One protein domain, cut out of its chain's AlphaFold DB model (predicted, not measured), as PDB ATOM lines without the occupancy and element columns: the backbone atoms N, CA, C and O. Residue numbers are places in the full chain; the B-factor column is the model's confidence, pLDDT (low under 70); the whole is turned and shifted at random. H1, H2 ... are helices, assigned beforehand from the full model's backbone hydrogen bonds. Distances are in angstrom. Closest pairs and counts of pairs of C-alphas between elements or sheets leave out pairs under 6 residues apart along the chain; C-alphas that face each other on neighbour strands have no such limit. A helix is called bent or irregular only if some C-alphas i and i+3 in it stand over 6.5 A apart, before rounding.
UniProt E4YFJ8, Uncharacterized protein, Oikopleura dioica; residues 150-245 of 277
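AT A GLANCE: This is residues 150 to 245 of the 277 residues of an uncharacterized protein of Oikopleura dioica (UniProt E4YFJ8). Look for one long helix, H1, whose first part, residues 150 to 159, sticks out as a free arm, while its later residues pack into a small body of three shorter helices and a long loop. H2 makes a corner at the end of H1, H3 packs on residues 163 to 170 of H1, H4 packs on its last two residues, and the loop of residues 195 to 230 swings out to the end of the domain far from the arm. The printed part has 96 residues, with four named helices in the order H1, H2, H3, H4 and no named strand; the class is all helix. The whole is only just compact, close to loose, with a radius of gyration of the C-alphas of 15.0 A, and it spans 56 by 26 by 25 A, its length drawn out by the arm.

IN THESE COORDINATES: Find C-alpha 150 at (277.892, 205.933, 299.691); from there H1, residues 150 to 172, runs 34.7 A to C-alpha 172 at (248.797, 207.398, 280.780). It is neither bent nor irregular, but only just: C-alphas 153 and 156 are 6.2 A apart. After a tight link comes H2, residues 174 to 179, and after another tight link H3, residues 182 to 194, 18.5 A long. A long link of 36 residues leads to H4, residues 231 to 241, 15.5 A long, which ends at C-alpha 241 at (246.460, 198.433, 285.941).

HOW THE PARTS SIT: Begin at H1, which touches H2 only at the corner, with residues 169 to 171 alone; their closest C-alphas, those of Cys 170 and Tyr 177, are 5.1 A apart, and their lines stand about perpendicular at 83 degrees. With residues 163 to 170 alone H1 touches H3, at a steep tilt of 53 degrees, opposite ways; the closest C-alphas are those of Ala 167 and Ala 188, 4.5 A apart. With residues 171 to 172 alone it touches H4, opposite ways at a tilt of 37 degrees, only just steep; the closest C-alphas, those of Phe 171 and Phe 238, are 6.5 A apart. H2 is close to H3 but not clearly touching, the closest C-alphas being those of Tyr 177 and Arg 185 at 7.3 A. H3 and H4 are apart. In the long link, residues 215 to 216 pair with residues 227 to 228, antiparallel. In H2 and H3 every O i to N i+4 pair is within hydrogen-bond range; in H1 10 of 19 are, and in H4 6 of 7.

THE WHOLE: The two C-alphas farthest apart are those of Lys 150 and Gly 208, at 55.6 A. Without residues 150 to 159 the body spans 39 by 25 by 25 A. The printed part has no cut. Its mean pLDDT is 85.5, and residues 150 to 159 and 204 to 209 are under 70.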
ATOM      1  N   LYS A 150     279.214 205.302 299.495       53.69
ATOM      2  CA  LYS A 150     277.892 205.933 299.691       53.69
ATOM      3  C   LYS A 150     277.414 206.752 298.493       53.69
ATOM      4  O   LYS A 150     276.209 206.918 298.328       53.69
ATOM      5  N   ASN A 151     278.324 207.238 297.651       51.47
ATOM      6  CA  ASN A 151     277.950 208.033 296.480       51.47
ATOM      7  C   ASN A 151     277.565 207.176 295.263       51.47
ATOM      8  O   ASN A 151     276.742 207.618 294.468       51.47
ATOM      9  N   GLU A 152     278.070 205.944 295.141       50.88
ATOM     10  CA  GLU A 152     277.711 205.040 294.032       50.88
ATOM     11  C   GLU A 152     276.353 204.337 294.223       50.88
ATOM     12  O   GLU A 152     275.721 203.944 293.246       50.88
ATOM     13  N   LEU A 153     275.853 204.238 295.461       51.16
ATOM     14  CA  LEU A 153     274.527 203.673 295.764       51.16
ATOM     15  C   LEU A 153     273.366 204.656 295.537       51.16
ATOM     16  O   LEU A 153     272.217 204.232 295.496       51.16
ATOM     17  N   ASN A 154     273.644 205.955 295.382       48.88
ATOM     18  CA  ASN A 154     272.608 206.991 295.276       48.88
ATOM     19  C   ASN A 154     272.298 207.392 293.822       48.88
ATOM     20  O   ASN A 154     271.231 207.923 293.528       48.88
ATOM     21  N   THR A 155     273.211 207.137 292.882       52.84
ATOM     22  CA  THR A 155     273.010 207.487 291.464       52.84
ATOM     23  C   THR A 155     272.185 206.452 290.701       52.84
ATOM     24  O   THR A 155     271.563 206.793 289.699       52.84
ATOM     25  N   THR A 156     272.144 205.197 291.160       56.81
ATOM     26  CA  THR A 156     271.292 204.161 290.553       56.81
ATOM     27  C   THR A 156     269.812 204.354 290.867       56.81
ATOM     28  O   THR A 156     268.984 203.969 290.050       56.81
ATOM     29  N   ASP A 157     269.487 204.980 292.000       59.31
ATOM     30  CA  ASP A 157     268.106 205.211 292.445       59.31
ATOM     31  C   ASP A 157     267.420 206.291 291.582       59.31
ATOM     32  O   ASP A 157     266.346 206.088 291.024       59.31
ATOM     33  N   ILE A 158     268.119 207.404 291.322       62.88
ATOM     34  CA  ILE A 158     267.579 208.539 290.549       62.88
ATOM     35  C   ILE A 158     267.311 208.166 289.078       62.88
ATOM     36  O   ILE A 158     266.337 208.618 288.477       62.88
ATOM     37  N   HIS A 159     268.156 207.328 288.468       67.50
ATOM     38  CA  HIS A 159     267.961 206.900 287.077       67.50
ATOM     39  C   HIS A 159     266.846 205.858 286.906       67.50
ATOM     40  O   HIS A 159     266.284 205.746 285.813       67.50
ATOM     41  N   GLN A 160     266.515 205.105 287.958       74.50
ATOM     42  CA  GLN A 160     265.388 204.170 287.932       74.50
ATOM     43  C   GLN A 160     264.051 204.921 287.919       74.50
ATOM     44  O   GLN A 160     263.135 204.518 287.198       74.50
ATOM     45  N   ASP A 161     263.976 206.068 288.595       80.50
ATOM     46  CA  ASP A 161     262.765 206.891 288.651       80.50
ATOM     47  C   ASP A 161     262.396 207.539 287.303       80.50
ATOM     48  O   ASP A 161     261.223 207.546 286.920       80.50
ATOM     49  N   GLU A 162     263.371 208.028 286.527       91.38
ATOM     50  CA  GLU A 162     263.096 208.667 285.224       91.38
ATOM     51  C   GLU A 162     262.610 207.667 284.162       91.38
ATOM     52  O   GLU A 162     261.677 207.944 283.398       91.38
ATOM     53  N   ASN A 163     263.197 206.467 284.132       92.56
ATOM     54  CA  ASN A 163     262.761 205.399 283.228       92.56
ATOM     55  C   ASN A 163     261.355 204.909 283.589       92.56
ATOM     56  O   ASN A 163     260.526 204.691 282.703       92.56
ATOM     57  N   TYR A 164     261.073 204.775 284.887       93.31
ATOM     58  CA  TYR A 164     259.755 204.406 285.385       93.31
ATOM     59  C   TYR A 164     258.695 205.450 285.016       93.31
ATOM     60  O   TYR A 164     257.634 205.101 284.496       93.31
ATOM     61  N   LYS A 165     258.996 206.737 285.210       94.56
ATOM     62  CA  LYS A 165     258.100 207.834 284.834       94.56
ATOM     63  C   LYS A 165     257.826 207.858 283.331       94.56
ATOM     64  O   LYS A 165     256.670 207.900 282.923       94.56
ATOM     65  N   THR A 166     258.867 207.717 282.513       95.31
ATOM     66  CA  THR A 166     258.725 207.628 281.050       95.31
ATOM     67  C   THR A 166     257.850 206.435 280.645       95.31
ATOM     68  O   THR A 166     257.008 206.543 279.750       95.31
ATOM     69  N   ALA A 167     258.000 205.296 281.329       95.56
ATOM     70  CA  ALA A 167     257.161 204.126 281.104       95.56
ATOM     71  C   ALA A 167     255.697 204.374 281.510       95.56
ATOM     72  O   ALA A 167     254.800 203.973 280.772       95.56
ATOM     73  N   LEU A 168     255.431 205.060 282.627       95.25
ATOM     74  CA  LEU A 168     254.076 205.463 283.018       95.25
ATOM     75  C   LEU A 168     253.435 206.387 281.979       95.25
ATOM     76  O   LEU A 168     252.312 206.124 281.538       95.25
ATOM     77  N   ASP A 169     254.149 207.429 281.557       94.75
ATOM     78  CA  ASP A 169     253.654 208.420 280.598       94.75
ATOM     79  C   ASP A 169     253.294 207.759 279.258       94.75
ATOM     80  O   ASP A 169     252.271 208.091 278.653       94.75
ATOM     81  N   CYS A 170     254.038 206.723 278.854       95.56
ATOM     82  CA  CYS A 170     253.725 205.917 277.674       95.56
ATOM     83  C   CYS A 170     252.308 205.313 277.706       95.56
ATOM     84  O   CYS A 170     251.712 205.148 276.644       95.56
ATOM     85  N   PHE A 171     251.754 204.975 278.876       94.94
ATOM     86  CA  PHE A 171     250.408 204.388 279.000       94.94
ATOM     87  C   PHE A 171     249.342 205.385 279.465       94.94
ATOM     88  O   PHE A 171     248.163 205.212 279.135       94.94
ATOM     89  N   LEU A 172     249.724 206.407 280.234       93.44
ATOM     90  CA  LEU A 172     248.797 207.398 280.780       93.44
ATOM     91  C   LEU A 172     248.499 208.527 279.790       93.44
ATOM     92  O   LEU A 172     247.356 208.990 279.731       93.44
ATOM     93  N   GLU A 173     249.456 208.907 278.947       94.38
ATOM     94  CA  GLU A 173     249.244 209.909 277.907       94.38
ATOM     95  C   GLU A 173     248.815 209.256 276.588       94.38
ATOM     96  O   GLU A 173     249.567 208.539 275.922       94.38
ATOM     97  N   LYS A 174     247.573 209.531 276.167       90.25
ATOM     98  CA  LYS A 174     246.967 208.924 274.968       90.25
ATOM     99  C   LYS A 174     247.778 209.169 273.694       90.25
ATOM    100  O   LYS A 174     247.809 208.302 272.818       90.25
ATOM    101  N   ASP A 175     248.392 210.342 273.578       92.38
ATOM    102  CA  ASP A 175     249.171 210.719 272.400       92.38
ATOM    103  C   ASP A 175     250.546 210.051 272.385       92.38
ATOM    104  O   ASP A 175     251.006 209.649 271.316       92.38
ATOM    105  N   CYS A 176     251.163 209.863 273.554       93.00
ATOM    106  CA  CYS A 176     252.417 209.128 273.696       93.00
ATOM    107  C   CYS A 176     252.221 207.656 273.330       93.00
ATOM    108  O   CYS A 176     252.925 207.159 272.454       93.00
ATOM    109  N   TYR A 177     251.178 207.004 273.857       92.12
ATOM    110  CA  TYR A 177     250.867 205.611 273.508       92.12
ATOM    111  C   TYR A 177     250.652 205.407 272.001       92.12
ATOM    112  O   TYR A 177     251.068 204.400 271.435       92.12
ATOM    113  N   ARG A 178     249.981 206.354 271.326       91.38
ATOM    114  CA  ARG A 178     249.710 206.267 269.880       91.38
ATOM    115  C   ARG A 178     250.955 206.432 269.015       91.38
ATOM    116  O   ARG A 178     250.973 205.902 267.908       91.38
ATOM    117  N   LYS A 179     251.921 207.228 269.471       95.00
ATOM    118  CA  LYS A 179     253.166 207.506 268.741       95.00
ATOM    119  C   LYS A 179     254.231 206.446 269.004       95.00
ATOM    120  O   LYS A 179     255.062 206.223 268.131       95.00
ATOM    121  N   ALA A 180     254.190 205.817 270.176       94.81
ATOM    122  CA  ALA A 180     255.122 204.777 270.563       94.81
ATOM    123  C   ALA A 180     255.009 203.554 269.642       94.81
ATOM    124  O   ALA A 180     253.923 203.042 269.351       94.81
ATOM    125  N   SER A 181     256.162 203.066 269.208       96.12
ATOM    126  CA  SER A 181     256.293 201.800 268.500       96.12
ATOM    127  C   SER A 181     255.896 200.616 269.388       96.12
ATOM    128  O   SER A 181     255.867 200.700 270.617       96.12
ATOM    129  N   ASP A 182     255.588 199.477 268.770       92.88
ATOM    130  CA  ASP A 182     255.255 198.240 269.490       92.88
ATOM    131  C   ASP A 182     256.374 197.816 270.454       92.88
ATOM    132  O   ASP A 182     256.096 197.307 271.536       92.88
ATOM    133  N   GLU A 183     257.634 198.047 270.077       95.50
ATOM    134  CA  GLU A 183     258.795 197.698 270.898       95.50
ATOM    135  C   GLU A 183     258.940 198.625 272.111       95.50
ATOM    136  O   GLU A 183     259.140 198.152 273.228       95.50
ATOM    137  N   GLU A 184     258.749 199.936 271.928       95.88
ATOM    138  CA  GLU A 184     258.755 200.902 273.036       95.88
ATOM    139  C   GLU A 184     257.649 200.594 274.047       95.88
ATOM    140  O   GLU A 184     257.899 200.584 275.254       95.88
ATOM    141  N   ARG A 185     256.447 200.257 273.563       95.31
ATOM    142  CA  ARG A 185     255.315 199.873 274.419       95.31
ATOM    143  C   ARG A 185     255.606 198.606 275.221       95.31
ATOM    144  O   ARG A 185     255.347 198.571 276.423       95.31
ATOM    145  N   LYS A 186     256.189 197.579 274.593       93.81
ATOM    146  CA  LYS A 186     256.599 196.341 275.281       93.81
ATOM    147  C   LYS A 186     257.692 196.590 276.314       93.81
ATOM    148  O   LYS A 186     257.619 196.051 277.417       93.81
ATOM    149  N   ASN A 187     258.682 197.416 275.983       95.81
ATOM    150  CA  ASN A 187     259.743 197.772 276.917       95.81
ATOM    151  C   ASN A 187     259.191 198.538 278.130       95.81
ATOM    152  O   ASN A 187     259.505 198.189 279.266       95.81
ATOM    153  N   ALA A 188     258.310 199.517 277.906       95.62
ATOM    154  CA  ALA A 188     257.634 200.242 278.978       95.62
ATOM    155  C   ALA A 188     256.797 199.300 279.864       95.62
ATOM    156  O   ALA A 188     256.870 199.378 281.089       95.62
ATOM    157  N   ALA A 189     256.056 198.356 279.270       94.62
ATOM    158  CA  ALA A 189     255.306 197.350 280.024       94.62
ATOM    159  C   ALA A 189     256.218 196.497 280.918       94.62
ATOM    160  O   ALA A 189     255.894 196.263 282.084       94.62
ATOM    161  N   ARG A 190     257.372 196.058 280.396       94.56
ATOM    162  CA  ARG A 190     258.364 195.295 281.161       94.56
ATOM    163  C   ARG A 190     258.867 196.081 282.373       94.56
ATOM    164  O   ARG A 190     258.816 195.543 283.474       94.56
ATOM    165  N   ILE A 191     259.256 197.345 282.187       94.75
ATOM    166  CA  ILE A 191     259.706 198.226 283.281       94.75
ATOM    167  C   ILE A 191     258.619 198.322 284.363       94.75
ATOM    168  O   ILE A 191     258.881 198.108 285.543       94.75
ATOM    169  N   LEU A 192     257.361 198.557 283.983       94.69
ATOM    170  CA  LEU A 192     256.265 198.664 284.954       94.69
ATOM    171  C   LEU A 192     256.005 197.354 285.719       94.69
ATOM    172  O   LEU A 192     255.666 197.388 286.906       94.69
ATOM    173  N   HIS A 193     256.168 196.203 285.061       93.00
ATOM    174  CA  HIS A 193     256.080 194.896 285.711       93.00
ATOM    175  C   HIS A 193     257.235 194.645 286.687       93.00
ATOM    176  O   HIS A 193     256.981 194.149 287.784       93.00
ATOM    177  N   GLU A 194     258.464 195.008 286.318       93.69
ATOM    178  CA  GLU A 194     259.656 194.879 287.170       93.69
ATOM    179  C   GLU A 194     259.533 195.721 288.447       93.69
ATOM    180  O   GLU A 194     259.855 195.242 289.532       93.69
ATOM    181  N   HIS A 195     258.955 196.922 288.350       92.81
ATOM    182  CA  HIS A 195     258.678 197.784 289.506       92.81
ATOM    183  C   HIS A 195     257.479 197.322 290.365       92.81
ATOM    184  O   HIS A 195     257.195 197.923 291.402       92.81
ATOM    185  N   GLY A 196     256.739 196.280 289.961       90.62
ATOM    186  CA  GLY A 196     255.625 195.722 290.743       90.62
ATOM    187  C   GLY A 196     254.369 196.602 290.821       90.62
ATOM    188  O   GLY A 196     253.486 196.336 291.634       90.62
ATOM    189  N   GLN A 197     254.256 197.628 289.973       83.62
ATOM    190  CA  GLN A 197     253.176 198.631 290.014       83.62
ATOM    191  C   GLN A 197     251.963 198.267 289.141       83.62
ATOM    192  O   GLN A 197     250.990 199.012 289.065       83.62
ATOM    193  N   VAL A 198     251.994 197.113 288.469       92.75
ATOM    194  CA  VAL A 198     250.915 196.663 287.580       92.75
ATOM    195  C   VAL A 198     249.961 195.739 288.333       92.75
ATOM    196  O   VAL A 198     250.248 194.559 288.562       92.75
ATOM    197  N   LYS A 199     248.772 196.241 288.680       91.88
ATOM    198  CA  LYS A 199     247.720 195.424 289.294       91.88
ATOM    199  C   LYS A 199     247.161 194.393 288.326       91.88
ATOM    200  O   LYS A 199     246.980 194.638 287.134       91.88
ATOM    201  N   ARG A 200     246.788 193.227 288.857       89.19
ATOM    202  CA  ARG A 200     246.056 192.209 288.094       89.19
ATOM    203  C   ARG A 200     244.590 192.611 287.964       89.19
ATOM    204  O   ARG A 200     243.857 192.659 288.948       89.19
ATOM    205  N   VAL A 201     244.140 192.840 286.734       87.00
ATOM    206  CA  VAL A 201     242.732 193.128 286.438       87.00
ATOM    207  C   VAL A 201     242.015 191.827 286.057       87.00
ATOM    208  O   VAL A 201     242.209 191.293 284.965       87.00
ATOM    209  N   ASN A 202     241.154 191.322 286.950       79.38
ATOM    210  CA  ASN A 202     240.419 190.058 286.777       79.38
ATOM    211  C   ASN A 202     239.720 189.961 285.423       79.38
ATOM    212  O   ASN A 202     238.900 190.821 285.110       79.38
ATOM    213  N   LYS A 203     239.983 188.908 284.637       73.38
ATOM    214  CA  LYS A 203     239.313 188.627 283.355       73.38
ATOM    215  C   LYS A 203     237.803 188.476 283.579       73.38
ATOM    216  O   LYS A 203     237.362 187.585 284.290       73.38
ATOM    217  N   ARG A 204     236.998 189.346 282.960       67.88
ATOM    218  CA  ARG A 204     235.591 189.014 282.709       67.88
ATOM    219  C   ARG A 204     235.569 188.134 281.468       67.88
ATOM    220  O   ARG A 204     236.267 188.447 280.504       67.88
ATOM    221  N   SER A 205     234.806 187.051 281.515       58.84
ATOM    222  CA  SER A 205     234.657 186.048 280.460       58.84
ATOM    223  C   SER A 205     234.003 186.642 279.204       58.84
ATOM    224  O   SER A 205     232.858 186.350 278.895       58.84
ATOM    225  N   ASN A 206     234.700 187.513 278.474       57.06
ATOM    226  CA  ASN A 206     234.283 187.942 277.142       57.06
ATOM    227  C   ASN A 206     234.916 186.992 276.124       57.06
ATOM    228  O   ASN A 206     235.908 187.333 275.482       57.06
ATOM    229  N   SER A 207     234.349 185.788 276.029       53.28
ATOM    230  CA  SER A 207     234.803 184.662 275.198       53.28
ATOM    231  C   SER A 207     234.576 184.835 273.690       53.28
ATOM    232  O   SER A 207     234.947 183.957 272.921       53.28
ATOM    233  N   GLY A 208     234.025 185.961 273.232       61.09
ATOM    234  CA  GLY A 208     233.965 186.266 271.803       61.09
ATOM    235  C   GLY A 208     235.302 186.805 271.297       61.09
ATOM    236  O   GLY A 208     235.612 187.976 271.541       61.09
ATOM    237  N   PHE A 209     236.075 185.968 270.597       62.12
ATOM    238  CA  PHE A 209     237.166 186.405 269.722       62.12
ATOM    239  C   PHE A 209     236.543 187.124 268.521       62.12
ATOM    240  O   PHE A 209     236.263 186.539 267.482       62.12
ATOM    241  N   ASP A 210     236.213 188.395 268.716       73.00
ATOM    242  CA  ASP A 210     235.707 189.244 267.649       73.00
ATOM    243  C   ASP A 210     236.905 189.814 266.883       73.00
ATOM    244  O   ASP A 210     237.752 190.502 267.466       73.00
ATOM    245  N   GLN A 211     236.975 189.531 265.581       72.50
ATOM    246  CA  GLN A 211     238.029 190.001 264.673       72.50
ATOM    247  C   GLN A 211     238.131 191.539 264.636       72.50
ATOM    248  O   GLN A 211     239.127 192.096 264.175       72.50
ATOM    249  N   GLN A 212     237.128 192.253 265.155       77.00
ATOM    250  CA  GLN A 212     237.147 193.710 265.281       77.00
ATOM    251  C   GLN A 212     238.026 194.237 266.428       77.00
ATOM    252  O   GLN A 212     238.258 195.447 266.521       77.00
ATOM    253  N   ARG A 213     238.534 193.378 267.318       80.25
ATOM    254  CA  ARG A 213     239.342 193.814 268.465       80.25
ATOM    255  C   ARG A 213     240.816 193.970 268.095       80.25
ATOM    256  O   ARG A 213     241.623 193.073 268.309       80.25
ATOM    257  N   ARG A 214     241.157 195.139 267.551       87.81
ATOM    258  CA  ARG A 214     242.514 195.463 267.071       87.81
ATOM    259  C   ARG A 214     243.482 195.910 268.167       87.81
ATOM    260  O   ARG A 214     244.689 195.857 267.966       87.81
ATOM    261  N   PHE A 215     242.973 196.364 269.309       90.81
ATOM    262  CA  PHE A 215     243.790 196.928 270.382       90.81
ATOM    263  C   PHE A 215     243.966 195.897 271.496       90.81
ATOM    264  O   PHE A 215     242.971 195.416 272.034       90.81
ATOM    265  N   HIS A 216     245.196 195.547 271.854       91.56
ATOM    266  CA  HIS A 216     245.498 194.609 272.939       91.56
ATOM    267  C   HIS A 216     246.214 195.317 274.088       91.56
ATOM    268  O   HIS A 216     246.849 196.348 273.893       91.56
ATOM    269  N   CYS A 217     246.044 194.789 275.297       94.06
ATOM    270  CA  CYS A 217     246.712 195.298 276.487       94.06
ATOM    271  C   CYS A 217     248.081 194.650 276.673       94.06
ATOM    272  O   CYS A 217     248.150 193.439 276.879       94.06
ATOM    273  N   ASP A 218     249.128 195.477 276.680       94.12
ATOM    274  CA  ASP A 218     250.520 195.060 276.898       94.12
ATOM    275  C   ASP A 218     250.849 194.807 278.385       94.12
ATOM    276  O   ASP A 218     251.794 194.092 278.693       94.12
ATOM    277  N   LEU A 219     250.042 195.347 279.311       94.44
ATOM    278  CA  LEU A 219     250.186 195.169 280.770       94.44
ATOM    279  C   LEU A 219     249.472 193.913 281.307       94.44
ATOM    280  O   LEU A 219     249.528 193.592 282.497       94.44
ATOM    281  N   CYS A 220     248.722 193.217 280.453       93.62
ATOM    282  CA  CYS A 220     248.088 191.961 280.823       93.62
ATOM    283  C   CYS A 220     249.110 190.823 280.784       93.62
ATOM    284  O   CYS A 220     249.879 190.693 279.836       93.62
ATOM    285  N   LEU A 221     249.048 189.933 281.777       87.38
ATOM    286  CA  LEU A 221     249.898 188.744 281.807       87.38
ATOM    287  C   LEU A 221     249.658 187.841 280.579       87.38
ATOM    288  O   LEU A 221     248.520 187.766 280.086       87.38
ATOM    289  N   PRO A 222     250.683 187.090 280.136       82.25
ATOM    290  CA  PRO A 222     250.527 186.053 279.121       82.25
ATOM    291  C   PRO A 222     249.352 185.113 279.452       82.25
ATOM    292  O   PRO A 222     249.162 184.716 280.600       82.25
ATOM    293  N   GLY A 223     248.505 184.811 278.462       80.88
ATOM    294  CA  GLY A 223     247.277 184.012 278.641       80.88
ATOM    295  C   GLY A 223     246.057 184.781 279.184       80.88
ATOM    296  O   GLY A 223     244.924 184.295 279.113       80.88
ATOM    297  N   MET A 224     246.247 186.017 279.654       84.56
ATOM    298  CA  MET A 224     245.187 186.909 280.149       84.56
ATOM    299  C   MET A 224     245.015 188.164 279.286       84.56
ATOM    300  O   MET A 224     244.426 189.146 279.737       84.56
ATOM    301  N   ILE A 225     245.491 188.125 278.038       85.94
ATOM    302  CA  ILE A 225     245.442 189.260 277.113       85.94
ATOM    303  C   ILE A 225     243.993 189.707 276.919       85.94
ATOM    304  O   ILE A 225     243.112 188.942 276.510       85.94
ATOM    305  N   ARG A 226     243.751 190.981 277.223       89.31
ATOM    306  CA  ARG A 226     242.482 191.653 276.968       89.31
ATOM    307  C   ARG A 226     242.580 192.437 275.674       89.31
ATOM    308  O   ARG A 226     243.550 193.158 275.447       89.31
ATOM    309  N   THR A 227     241.547 192.305 274.854       91.31
ATOM    310  CA  THR A 227     241.443 192.976 273.562       91.31
ATOM    311  C   THR A 227     240.244 193.922 273.537       91.31
ATOM    312  O   THR A 227     239.213 193.680 274.172       91.31
ATOM    313  N   PHE A 228     240.388 195.020 272.805       92.25
ATOM    314  CA  PHE A 228     239.476 196.151 272.760       92.25
ATOM    315  C   PHE A 228     239.218 196.553 271.307       92.25
ATOM    316  O   PHE A 228     240.086 196.453 270.440       92.25
ATOM    317  N   THR A 229     238.003 197.030 271.043       92.06
ATOM    318  CA  THR A 229     237.603 197.569 269.733       92.06
ATOM    319  C   THR A 229     238.029 199.021 269.545       92.06
ATOM    320  O   THR A 229     238.162 199.488 268.420       92.06
ATOM    321  N   THR A 230     238.255 199.750 270.641       92.88
ATOM    322  CA  THR A 230     238.584 201.179 270.632       92.88
ATOM    323  C   THR A 230     239.801 201.469 271.502       92.88
ATOM    324  O   THR A 230     239.967 200.869 272.567       92.88
ATOM    325  N   MET A 231     240.609 202.443 271.075       93.31
ATOM    326  CA  MET A 231     241.762 202.928 271.842       93.31
ATOM    327  C   MET A 231     241.341 203.510 273.200       93.31
ATOM    328  O   MET A 231     242.007 203.288 274.201       93.31
ATOM    329  N   GLU A 232     240.193 204.192 273.266       94.25
ATOM    330  CA  GLU A 232     239.649 204.721 274.527       94.25
ATOM    331  C   GLU A 232     239.346 203.602 275.537       94.25
ATOM    332  O   GLU A 232     239.594 203.733 276.736       94.25
ATOM    333  N   GLY A 233     238.820 202.474 275.046       94.44
ATOM    334  CA  GLY A 233     238.576 201.289 275.859       94.44
ATOM    335  C   GLY A 233     239.866 200.687 276.415       94.44
ATOM    336  O   GLY A 233     239.875 200.298 277.585       94.44
ATOM    337  N   LEU A 234     240.920 200.655 275.594       95.31
ATOM    338  CA  LEU A 234     242.251 200.192 275.981       95.31
ATOM    339  C   LEU A 234     242.896 201.127 277.015       95.31
ATOM    340  O   LEU A 234     243.303 200.665 278.075       95.31
ATOM    341  N   TRP A 235     242.923 202.436 276.759       95.69
ATOM    342  CA  TRP A 235     243.517 203.418 277.671       95.69
ATOM    343  C   TRP A 235     242.874 203.369 279.059       95.69
ATOM    344  O   TRP A 235     243.555 203.227 280.070       95.69
ATOM    345  N   ARG A 236     241.540 203.347 279.119       95.38
ATOM    346  CA  ARG A 236     240.819 203.186 280.388       95.38
ATOM    347  C   ARG A 236     241.194 201.895 281.116       95.38
ATOM    348  O   ARG A 236     241.138 201.835 282.342       95.38
ATOM    349  N   HIS A 237     241.485 200.836 280.370       95.19
ATOM    350  CA  HIS A 237     241.924 199.583 280.955       95.19
ATOM    351  C   HIS A 237     243.353 199.674 281.506       95.19
ATOM    352  O   HIS A 237     243.584 199.145 282.590       95.19
ATOM    353  N   PHE A 238     244.264 200.403 280.854       95.44
ATOM    354  CA  PHE A 238     245.579 200.711 281.428       95.44
ATOM    355  C   PHE A 238     245.472 201.474 282.742       95.44
ATOM    356  O   PHE A 238     246.137 201.107 283.706       95.44
ATOM    357  N   CYS A 239     244.568 202.450 282.844       95.19
ATOM    358  CA  CYS A 239     244.376 203.163 284.103       95.19
ATOM    359  C   CYS A 239     244.043 202.218 285.276       95.19
ATOM    360  O   CYS A 239     244.490 202.461 286.388       95.19
ATOM    361  N   GLN A 240     243.322 201.115 285.031       95.06
ATOM    362  CA  GLN A 240     243.016 200.110 286.064       95.06
ATOM    363  C   GLN A 240     244.240 199.299 286.500       95.06
ATOM    364  O   GLN A 240     244.289 198.848 287.640       95.06
ATOM    365  N   HIS A 241     245.194 199.074 285.597       95.00
ATOM    366  CA  HIS A 241     246.460 198.433 285.941       95.00
ATOM    367  C   HIS A 241     247.316 199.332 286.836       95.00
ATOM    368  O   HIS A 241     247.974 198.818 287.732       95.00
ATOM    369  N   LEU A 242     247.276 200.641 286.590       95.19
ATOM    370  CA  LEU A 242     248.166 201.636 287.194       95.19
ATOM    371  C   LEU A 242     247.521 202.440 288.332       95.19
ATOM    372  O   LEU A 242     248.104 203.422 288.778       95.19
ATOM    373  N   ASP A 243     246.295 202.098 288.749       94.81
ATOM    374  CA  ASP A 243     245.492 202.886 289.700       94.81
ATOM    375  C   ASP A 243     245.448 204.386 289.380       94.81
ATOM    376  O   ASP A 243     245.467 205.248 290.262       94.81
ATOM    377  N   HIS A 244     245.401 204.723 288.096       94.94
ATOM    378  CA  HIS A 244     245.430 206.110 287.674       94.94
ATOM    379  C   HIS A 244     244.015 206.669 287.535       94.94
ATOM    380  O   HIS A 244     243.277 206.280 286.634       94.94
ATOM    381  N   TYR A 245     243.636 207.616 288.389       95.56
ATOM    382  CA  TYR A 245     242.291 208.197 288.417       95.56
ATOM    383  C   TYR A 245     242.302 209.654 287.919       95.56
ATOM    384  O   TYR A 245     242.414 210.574 288.734       95.56
TER     385      TYR A 245